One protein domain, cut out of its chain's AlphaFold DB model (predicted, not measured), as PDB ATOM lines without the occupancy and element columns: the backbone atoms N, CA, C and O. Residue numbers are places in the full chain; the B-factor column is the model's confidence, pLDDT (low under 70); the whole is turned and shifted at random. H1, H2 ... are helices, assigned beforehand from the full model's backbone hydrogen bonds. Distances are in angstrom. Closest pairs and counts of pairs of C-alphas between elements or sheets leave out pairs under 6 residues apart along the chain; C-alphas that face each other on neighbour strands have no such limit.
ATOM      1  N   GLU A   7      28.350 -10.658 -14.505       56.66
ATOM      2  CA  GLU A   7      27.724 -11.917 -14.916       56.66
ATOM      3  C   GLU A   7      28.378 -13.133 -14.248       56.66
ATOM      4  O   GLU A   7      27.694 -13.959 -13.651       56.66
ATOM      5  N   ALA A   8      29.715 -13.192 -14.215       59.41
ATOM      6  CA  ALA A   8      30.430 -14.278 -13.548       59.41
ATOM      7  C   ALA A   8      30.169 -14.322 -12.029       59.41
ATOM      8  O   ALA A   8      30.193 -15.398 -11.431       59.41
ATOM      9  N   ARG A   9      29.926 -13.169 -11.388       74.12
ATOM     10  CA  ARG A   9      29.545 -13.105  -9.963       74.12
ATOM     11  C   ARG A   9      28.109 -13.577  -9.747       74.12
ATOM     12  O   ARG A   9      27.859 -14.291  -8.780       74.12
ATOM     13  N   ALA A  10      27.191 -13.207 -10.639       71.75
ATOM     14  CA  ALA A  10      25.796 -13.637 -10.583       71.75
ATOM     15  C   ALA A  10      25.656 -15.155 -10.796       71.75
ATOM     16  O   ALA A  10      24.947 -15.821 -10.040       71.75
ATOM     17  N   ASP A  11      26.392 -15.721 -11.754       69.12
ATOM     18  CA  ASP A  11      26.430 -17.168 -11.986       69.12
ATOM     19  C   ASP A  11      27.013 -17.924 -10.777       69.12
ATOM     20  O   ASP A  11      26.426 -18.894 -10.295       69.12
ATOM     21  N   ALA A  12      28.121 -17.435 -10.208       73.88
ATOM     22  CA  ALA A  12      28.715 -18.025  -9.009       73.88
ATOM     23  C   ALA A  12      27.763 -17.985  -7.797       73.88
ATOM     24  O   ALA A  12      27.617 -18.987  -7.096       73.88
ATOM     25  N   ALA A  13      27.073 -16.860  -7.575       82.81
ATOM     26  CA  ALA A  13      26.056 -16.745  -6.530       82.81
ATOM     27  C   ALA A  13      24.893 -17.726  -6.759       82.81
ATOM     28  O   ALA A  13      24.405 -18.337  -5.810       82.81
ATOM     29  N   THR A  14      24.494 -17.927  -8.018       79.19
ATOM     30  CA  THR A  14      23.431 -18.869  -8.396       79.19
ATOM     31  C   THR A  14      23.830 -20.319  -8.120       79.19
ATOM     32  O   THR A  14      23.047 -21.072  -7.539       79.19
ATOM     33  N   ARG A  15      25.053 -20.722  -8.489       78.69
ATOM     34  CA  ARG A  15      25.577 -22.070  -8.205       78.69
ATOM     35  C   ARG A  15      25.683 -22.336  -6.702       78.69
ATOM     36  O   ARG A  15      25.269 -23.396  -6.236       78.69
ATOM     37  N   TYR A  16      26.131 -21.342  -5.939       87.62
ATOM     38  CA  TYR A  16      26.144 -21.418  -4.480       87.62
ATOM     39  C   TYR A  16      24.736 -21.564  -3.880       87.62
ATOM     40  O   TYR A  16      24.494 -22.473  -3.089       87.62
ATOM     41  N   ALA A  17      23.780 -20.730  -4.298       81.25
ATOM     42  CA  ALA A  17      22.403 -20.785  -3.801       81.25
ATOM     43  C   ALA A  17      21.716 -22.132  -4.098       81.25
ATOM     44  O   ALA A  17      20.909 -22.605  -3.302       81.25
ATOM     45  N   ARG A  18      22.065 -22.774  -5.221       80.06
ATOM     46  CA  ARG A  18      21.570 -24.106  -5.607       80.06
ATOM     47  C   ARG A  18      22.282 -25.264  -4.897       80.06
ATOM     48  O   ARG A  18      21.889 -26.410  -5.101       80.06
ATOM     49  N   GLY A  19      23.326 -24.989  -4.113       83.94
ATOM     50  CA  GLY A  19      24.152 -26.006  -3.461       83.94
ATOM     51  C   GLY A  19      25.024 -26.815  -4.426       83.94
ATOM     52  O   GLY A  19      25.514 -27.877  -4.055       83.94
ATOM     53  N   THR A  20      25.210 -26.348  -5.667       83.38
ATOM     54  CA  THR A  20      26.069 -27.026  -6.653       83.38
ATOM     55  C   THR A  20      27.539 -26.647  -6.502       83.38
ATOM     56  O   THR A  20      28.406 -27.365  -6.989       83.38
ATOM     57  N   GLU A  21      27.826 -25.541  -5.814       86.12
ATOM     58  CA  GLU A  21      29.166 -25.169  -5.366       86.12
ATOM     59  C   GLU A  21      29.148 -24.597  -3.947       86.12
ATOM     60  O   GLU A  21      28.144 -24.063  -3.483       86.12
ATOM     61  N   GLU A  22      30.291 -24.673  -3.268       89.50
ATOM     62  CA  GLU A  22      30.497 -24.054  -1.959       89.50
ATOM     63  C   GLU A  22      30.767 -22.544  -2.059       89.50
ATOM     64  O   GLU A  22      31.257 -22.035  -3.073       89.50
ATOM     65  N   LEU A  23      30.507 -21.822  -0.963       90.88
ATOM     66  CA  LEU A  23      30.824 -20.401  -0.852       90.88
ATOM     67  C   LEU A  23      32.339 -20.187  -0.892       90.88
ATOM     68  O   LEU A  23      33.049 -20.445   0.083       90.88
ATOM     69  N   ARG A  24      32.837 -19.648  -2.005       87.62
ATOM     70  CA  ARG A  24      34.250 -19.293  -2.154       87.62
ATOM     71  C   ARG A  24      34.497 -17.889  -1.617       87.62
ATOM     72  O   ARG A  24      34.104 -16.901  -2.234       87.62
ATOM     73  N   LEU A  25      35.171 -17.807  -0.476       89.50
ATOM     74  CA  LEU A  25      35.653 -16.553   0.100       89.50
ATOM     75  C   LEU A  25      37.144 -16.381  -0.192       89.50
ATOM     76  O   LEU A  25      37.867 -17.364  -0.352       89.50
ATOM     77  N   SER A  26      37.599 -15.129  -0.265       87.12
ATOM     78  CA  SER A  26      39.020 -14.830  -0.467       87.12
ATOM     79  C   SER A  26      39.868 -15.467   0.646       87.12
ATOM     80  O   SER A  26      39.503 -15.323   1.816       87.12
ATOM     81  N   PRO A  27      41.001 -16.121   0.324       86.25
ATOM     82  CA  PRO A  27      41.910 -16.656   1.338       86.25
ATOM     83  C   PRO A  27      42.556 -15.551   2.189       86.25
ATOM     84  O   PRO A  27      42.910 -15.802   3.336       86.25
ATOM     85  N   GLU A  28      42.634 -14.325   1.663       89.31
ATOM     86  CA  GLU A  28      43.127 -13.138   2.379       89.31
ATOM     87  C   GLU A  28      42.163 -12.663   3.479       89.31
ATOM     88  O   GLU A  28      42.519 -11.836   4.318       89.31
ATOM     89  N   LEU A  29      40.914 -13.145   3.473       90.25
ATOM     90  CA  LEU A  29      39.936 -12.772   4.484       90.25
ATOM     91  C   LEU A  29      40.258 -13.503   5.804       90.25
ATOM     92  O   LEU A  29      40.350 -14.740   5.799       90.25
ATOM     93  N   PRO A  30      40.384 -12.787   6.943       93.62
ATOM     94  CA  PRO A  30      40.625 -13.415   8.240       93.62
ATOM     95  C   PRO A  30      39.576 -14.486   8.561       93.62
ATOM     96  O   PRO A  30      38.410 -14.337   8.196       93.62
ATOM     97  N   GLU A  31      39.969 -15.556   9.261       91.94
ATOM     98  CA  GLU A  31      39.074 -16.705   9.502       91.94
ATOM     99  C   GLU A  31      37.777 -16.289  10.206       91.94
ATOM    100  O   GLU A  31      36.703 -16.683   9.766       91.94
ATOM    101  N   ILE A  32      37.852 -15.395  11.201       93.38
ATOM    102  CA  ILE A  32      36.663 -14.882  11.900       93.38
ATOM    103  C   ILE A  32      35.658 -14.231  10.936       93.38
ATOM    104  O   ILE A  32      34.450 -14.428  11.055       93.38
ATOM    105  N   TRP A  33      36.146 -13.511   9.924       94.94
ATOM    106  CA  TRP A  33      35.296 -12.926   8.893       94.94
ATOM    107  C   TRP A  33      34.756 -13.988   7.937       94.94
ATOM    108  O   TRP A  33      33.599 -13.900   7.533       94.94
ATOM    109  N   ARG A  34      35.542 -15.019   7.603       94.19
ATOM    110  CA  ARG A  34      35.058 -16.142   6.786       94.19
ATOM    111  C   ARG A  34      33.935 -16.912   7.481       94.19
ATOM    112  O   ARG A  34      32.957 -17.250   6.823       94.19
ATOM    113  N   GLU A  35      34.036 -17.145   8.784       92.81
ATOM    114  CA  GLU A  35      32.982 -17.788   9.579       92.81
ATOM    115  C   GLU A  35      31.709 -16.943   9.641       92.81
ATOM    116  O   GLU A  35      30.641 -17.424   9.266       92.81
ATOM    117  N   ILE A  36      31.826 -15.660  10.008       94.62
ATOM    118  CA  ILE A  36      30.683 -14.733  10.054       94.62
ATOM    119  C   ILE A  36      29.958 -14.701   8.704       94.62
ATOM    120  O   ILE A  36      28.733 -14.778   8.646       94.62
ATOM    121  N   VAL A  37      30.709 -14.614   7.603       94.50
ATOM    122  CA  VAL A  37      30.127 -14.565   6.260       94.50
ATOM    123  C   VAL A  37      29.450 -15.891   5.888       94.50
ATOM    124  O   VAL A  37      28.357 -15.857   5.327       94.50
ATOM    125  N   ARG A  38      30.029 -17.054   6.221       93.12
ATOM    126  CA  ARG A  38      29.411 -18.375   5.968       93.12
ATOM    127  C   ARG A  38      28.111 -18.586   6.750       93.12
ATOM    128  O   ARG A  38      27.185 -19.210   6.227       93.12
ATOM    129  N   ASP A  39      28.035 -18.071   7.973       93.31
ATOM    130  CA  ASP A  39      26.819 -18.129   8.787       93.31
ATOM    131  C   ASP A  39      25.721 -17.250   8.182       93.31
ATOM    132  O   ASP A  39      24.604 -17.711   7.940       93.31
ATOM    133  N   CYS A  40      26.061 -15.995   7.876       92.38
ATOM    134  CA  CYS A  40      25.122 -15.014   7.336       92.38
ATOM    135  C   CYS A  40      24.632 -15.364   5.929       92.38
ATOM    136  O   CYS A  40      23.484 -15.084   5.593       92.38
ATOM    137  N   LEU A  41      25.488 -15.961   5.098       92.81
ATOM    138  CA  LEU A  41      25.165 -16.298   3.716       92.81
ATOM    139  C   LEU A  41      24.715 -17.748   3.542       92.81
ATOM    140  O   LEU A  41      24.735 -18.219   2.410       92.81
ATOM    141  N   ALA A  42      24.314 -18.480   4.591       90.31
ATOM    142  CA  ALA A  42      23.804 -19.842   4.396       90.31
ATOM    143  C   ALA A  42      22.676 -19.862   3.338       90.31
ATOM    144  O   ALA A  42      21.865 -18.934   3.340       90.31
ATOM    145  N   PRO A  43      22.605 -20.859   2.435       82.56
ATOM    146  CA  PRO A  43      21.684 -20.824   1.293       82.56
ATOM    147  C   PRO A  43      20.211 -20.707   1.699       82.56
ATOM    148  O   PRO A  43      19.462 -19.904   1.140       82.56
ATOM    149  N   THR A  44      19.799 -21.447   2.730       81.50
ATOM    150  CA  THR A  44      18.408 -21.494   3.194       81.50
ATOM    151  C   THR A  44      18.207 -20.680   4.472       81.50
ATOM    152  O   THR A  44      19.113 -20.521   5.292       81.50
ATOM    153  N   HIS A  45      16.993 -20.157   4.669       73.69
ATOM    154  CA  HIS A  45      16.651 -19.415   5.887       73.69
ATOM    155  C   HIS A  45      16.774 -20.284   7.148       73.69
ATOM    156  O   HIS A  45      17.240 -19.814   8.181       73.69
ATOM    157  N   THR A  46      16.399 -21.562   7.063       80.62
ATOM    158  CA  THR A  46      16.520 -22.527   8.166       80.62
ATOM    159  C   THR A  46      17.974 -22.757   8.562       80.62
ATOM    160  O   THR A  46      18.283 -22.754   9.751       80.62
ATOM    161  N   GLU A  47      18.885 -22.884   7.595       83.88
ATOM    162  CA  GLU A  47      20.318 -22.977   7.883       83.88
ATOM    163  C   GLU A  47      20.875 -21.681   8.471       83.88
ATOM    164  O   GLU A  47      21.652 -21.746   9.421       83.88
ATOM    165  N   ARG A  48      20.465 -20.509   7.964       89.56
ATOM    166  CA  ARG A  48      20.881 -19.216   8.539       89.56
ATOM    167  C   ARG A  48      20.415 -19.082   9.984       89.56
ATOM    168  O   ARG A  48      21.218 -18.733  10.841       89.56
ATOM    169  N   ALA A  49      19.158 -19.412  10.266       83.56
ATOM    170  CA  ALA A  49      18.599 -19.380  11.616       83.56
ATOM    171  C   ALA A  49      19.271 -20.399  12.554       83.56
ATOM    172  O   ALA A  49      19.445 -20.129  13.738       83.56
ATOM    173  N   ALA A  50      19.692 -21.558  12.034       88.06
ATOM    174  CA  ALA A  50      20.440 -22.543  12.813       88.06
ATOM    175  C   ALA A  50      21.887 -22.100  13.103       88.06
ATOM    176  O   ALA A  50      22.414 -22.399  14.172       88.06
ATOM    177  N   ARG A  51      22.533 -21.392  12.164       88.69
ATOM    178  CA  ARG A  51      23.913 -20.884  12.305       88.69
ATOM    179  C   ARG A  51      23.992 -19.579  13.102       88.69
ATOM    180  O   ARG A  51      24.976 -19.336  13.795       88.69
ATOM    181  N   VAL A  52      22.952 -18.750  13.041       88.00
ATOM    182  CA  VAL A  52      22.827 -17.490  13.781       88.00
ATOM    183  C   VAL A  52      21.719 -17.632  14.819       88.00
ATOM    184  O   VAL A  52      20.561 -17.325  14.561       88.00
ATOM    185  N   SER A  53      22.094 -18.093  16.013       74.81
ATOM    186  CA  SER A  53      21.149 -18.362  17.103       74.81
ATOM    187  C   SER A  53      20.470 -17.108  17.665       74.81
ATOM    188  O   SER A  53      19.357 -17.188  18.171       74.81
ATOM    189  N   ASP A  54      21.170 -15.970  17.645       85.75
ATOM    190  CA  ASP A  54      20.695 -14.680  18.152       85.75
ATOM    191  C   ASP A  54      21.456 -13.513  17.495       85.75
ATOM    192  O   ASP A  54      22.679 -13.572  17.306       85.75
ATOM    193  N   THR A  55      20.744 -12.428  17.188       84.75
ATOM    194  CA  THR A  55      21.303 -11.223  16.554       84.75
ATOM    195  C   THR A  55      22.351 -10.550  17.441       84.75
ATOM    196  O   THR A  55      23.374 -10.084  16.937       84.75
ATOM    197  N   GLY A  56      22.155 -10.533  18.763       88.00
ATOM    198  CA  GLY A  56      23.125  -9.974  19.708       88.00
ATOM    199  C   GLY A  56      24.438 -10.757  19.732       88.00
ATOM    200  O   GLY A  56      25.524 -10.171  19.766       88.00
ATOM    201  N   ALA A  57      24.361 -12.088  19.648       87.31
ATOM    202  CA  ALA A  57      25.541 -12.941  19.525       87.31
ATOM    203  C   ALA A  57      26.309 -12.687  18.216       87.31
ATOM    204  O   ALA A  57      27.540 -12.618  18.240       87.31
ATOM    205  N   LEU A  58      25.606 -12.500  17.094       90.25
ATOM    206  CA  LEU A  58      26.226 -12.153  15.812       90.25
ATOM    207  C   LEU A  58      26.914 -10.784  15.858       90.25
ATOM    208  O   LEU A  58      28.074 -10.684  15.467       90.25
ATOM    209  N   LEU A  59      26.232  -9.757  16.375       91.44
ATOM    210  CA  LEU A  59      26.782  -8.404  16.489       91.44
ATOM    211  C   LEU A  59      28.087  -8.391  17.279       91.44
ATOM    212  O   LEU A  59      29.072  -7.811  16.836       91.44
ATOM    213  N   ARG A  60      28.138  -9.114  18.398       88.44
ATOM    214  CA  ARG A  60      29.350  -9.202  19.214       88.44
ATOM    215  C   ARG A  60      30.521  -9.854  18.468       88.44
ATOM    216  O   ARG A  60      31.645  -9.381  18.600       88.44
ATOM    217  N   ARG A  61      30.275 -10.889  17.651       91.69
ATOM    218  CA  ARG A  61      31.314 -11.494  16.789       91.69
ATOM    219  C   ARG A  61      31.823 -10.505  15.740       91.69
ATOM    220  O   ARG A  61      33.021 -10.446  15.492       91.69
ATOM    221  N   VAL A  62      30.924  -9.719  15.148       92.62
ATOM    222  CA  VAL A  62      31.274  -8.672  14.175       92.62
ATOM    223  C   VAL A  62      32.105  -7.567  14.831       92.62
ATOM    224  O   VAL A  62      33.123  -7.168  14.274       92.62
ATOM    225  N   GLU A  63      31.720  -7.099  16.019       89.94
ATOM    226  CA  GLU A  63      32.476  -6.098  16.786       89.94
ATOM    227  C   GLU A  63      33.884  -6.597  17.149       89.94
ATOM    228  O   GLU A  63      34.865  -5.876  16.956       89.94
ATOM    229  N   GLU A  64      33.988  -7.848  17.616       88.50
ATOM    230  CA  GLU A  64      35.261  -8.519  17.902       88.50
ATOM    231  C   GLU A  64      36.136  -8.619  16.636       88.50
ATOM    232  O   GLU A  64      37.311  -8.250  16.670       88.50
ATOM    233  N   ALA A  65      35.561  -9.035  15.502       89.62
ATOM    234  CA  ALA A  65      36.253  -9.157  14.216       89.62
ATOM    235  C   ALA A  65      36.696  -7.811  13.620       89.62
ATOM    236  O   ALA A  65      37.725  -7.734  12.945       89.62
ATOM    237  N   ALA A  66      35.926  -6.749  13.861       88.12
ATOM    238  CA  ALA A  66      36.228  -5.395  13.411       88.12
ATOM    239  C   ALA A  66      37.278  -4.689  14.287       88.12
ATOM    240  O   ALA A  66      37.703  -3.584  13.954       88.12
ATOM    241  N   GLY A  67      37.678  -5.283  15.419       82.50
ATOM    242  CA  GLY A  67      38.545  -4.621  16.393       82.50
ATOM    243  C   GLY A  67      37.884  -3.400  17.044       82.50
ATOM    244  O   GLY A  67      38.573  -2.541  17.600       82.50
TER     245      GLY A  67
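This is residues 7 to 67 of the 215 residues of the protein "Putative Serine/threonine protein kinase" of Streptomyces viridochromogenes Tue57 (UniProt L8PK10). What shape do these atoms make? H2 and H4 stand side by side, running opposite ways, with the short H3 at the end where H2 ends and H4 begins; H1 is set off on the far side of H2 from H4, touching no helix. What is it built of? The printed part has 61 residues with four named helices, H1, H2, H3 and H4 in chain order, and no named strand: the class is all helix. How spread out is it? It is flat, spanning 33 by 29 by 15 A, and only just loose, close to compact, with a radius of gyration of the C-alphas of 12.7 A.

Where does the first helix lie? H1, residues 7 to 17, begins with C-alpha 7 at (27.724, -11.917, -14.916) and is 15.2 A long. What follows? H2, residues 31 to 40, is 14.2 A long from C-alpha 31 at (39.074, -16.705, 9.502), and H3, residues 45 to 51, is 9.8 A long. Where does the last helix end? H4, residues 55 to 65, is 15.3 A long and ends with C-alpha 65 at (36.253, -9.157, 14.216).

What does H1 meet? It is apart from H2, H3 and H4. How does H2 stand to H3? They touch as a helical hairpin, closest at the C-alphas of Asp 39 and Arg 51, 5.3 A apart, with a shallow tilt of 34 degrees, only just short of steep, opposite ways. How does H4 stand? H4 touches H2, closest at the C-alphas of Ile 32 and Ala 65, 6.2 A apart, with a shallow tilt of 25 degrees, opposite ways; H3 and H4 are apart. Are the backbones well formed? In H1, H2, H3 and H4 every O i to N i+4 pair is within hydrogen-bond range.

How large is it? The two C-alphas farthest apart, those of Glu 7 and Gly 56, are 35.0 A apart. Which links are long? H1 to H2, residues 18 to 30, is a long link; H2 to H3 and H3 to H4 are tight, and the printed part has no cut. Where is confidence low? Residues 7 to 8 and residue 11 are under 70, and the mean pLDDT of the printed part is 85.6.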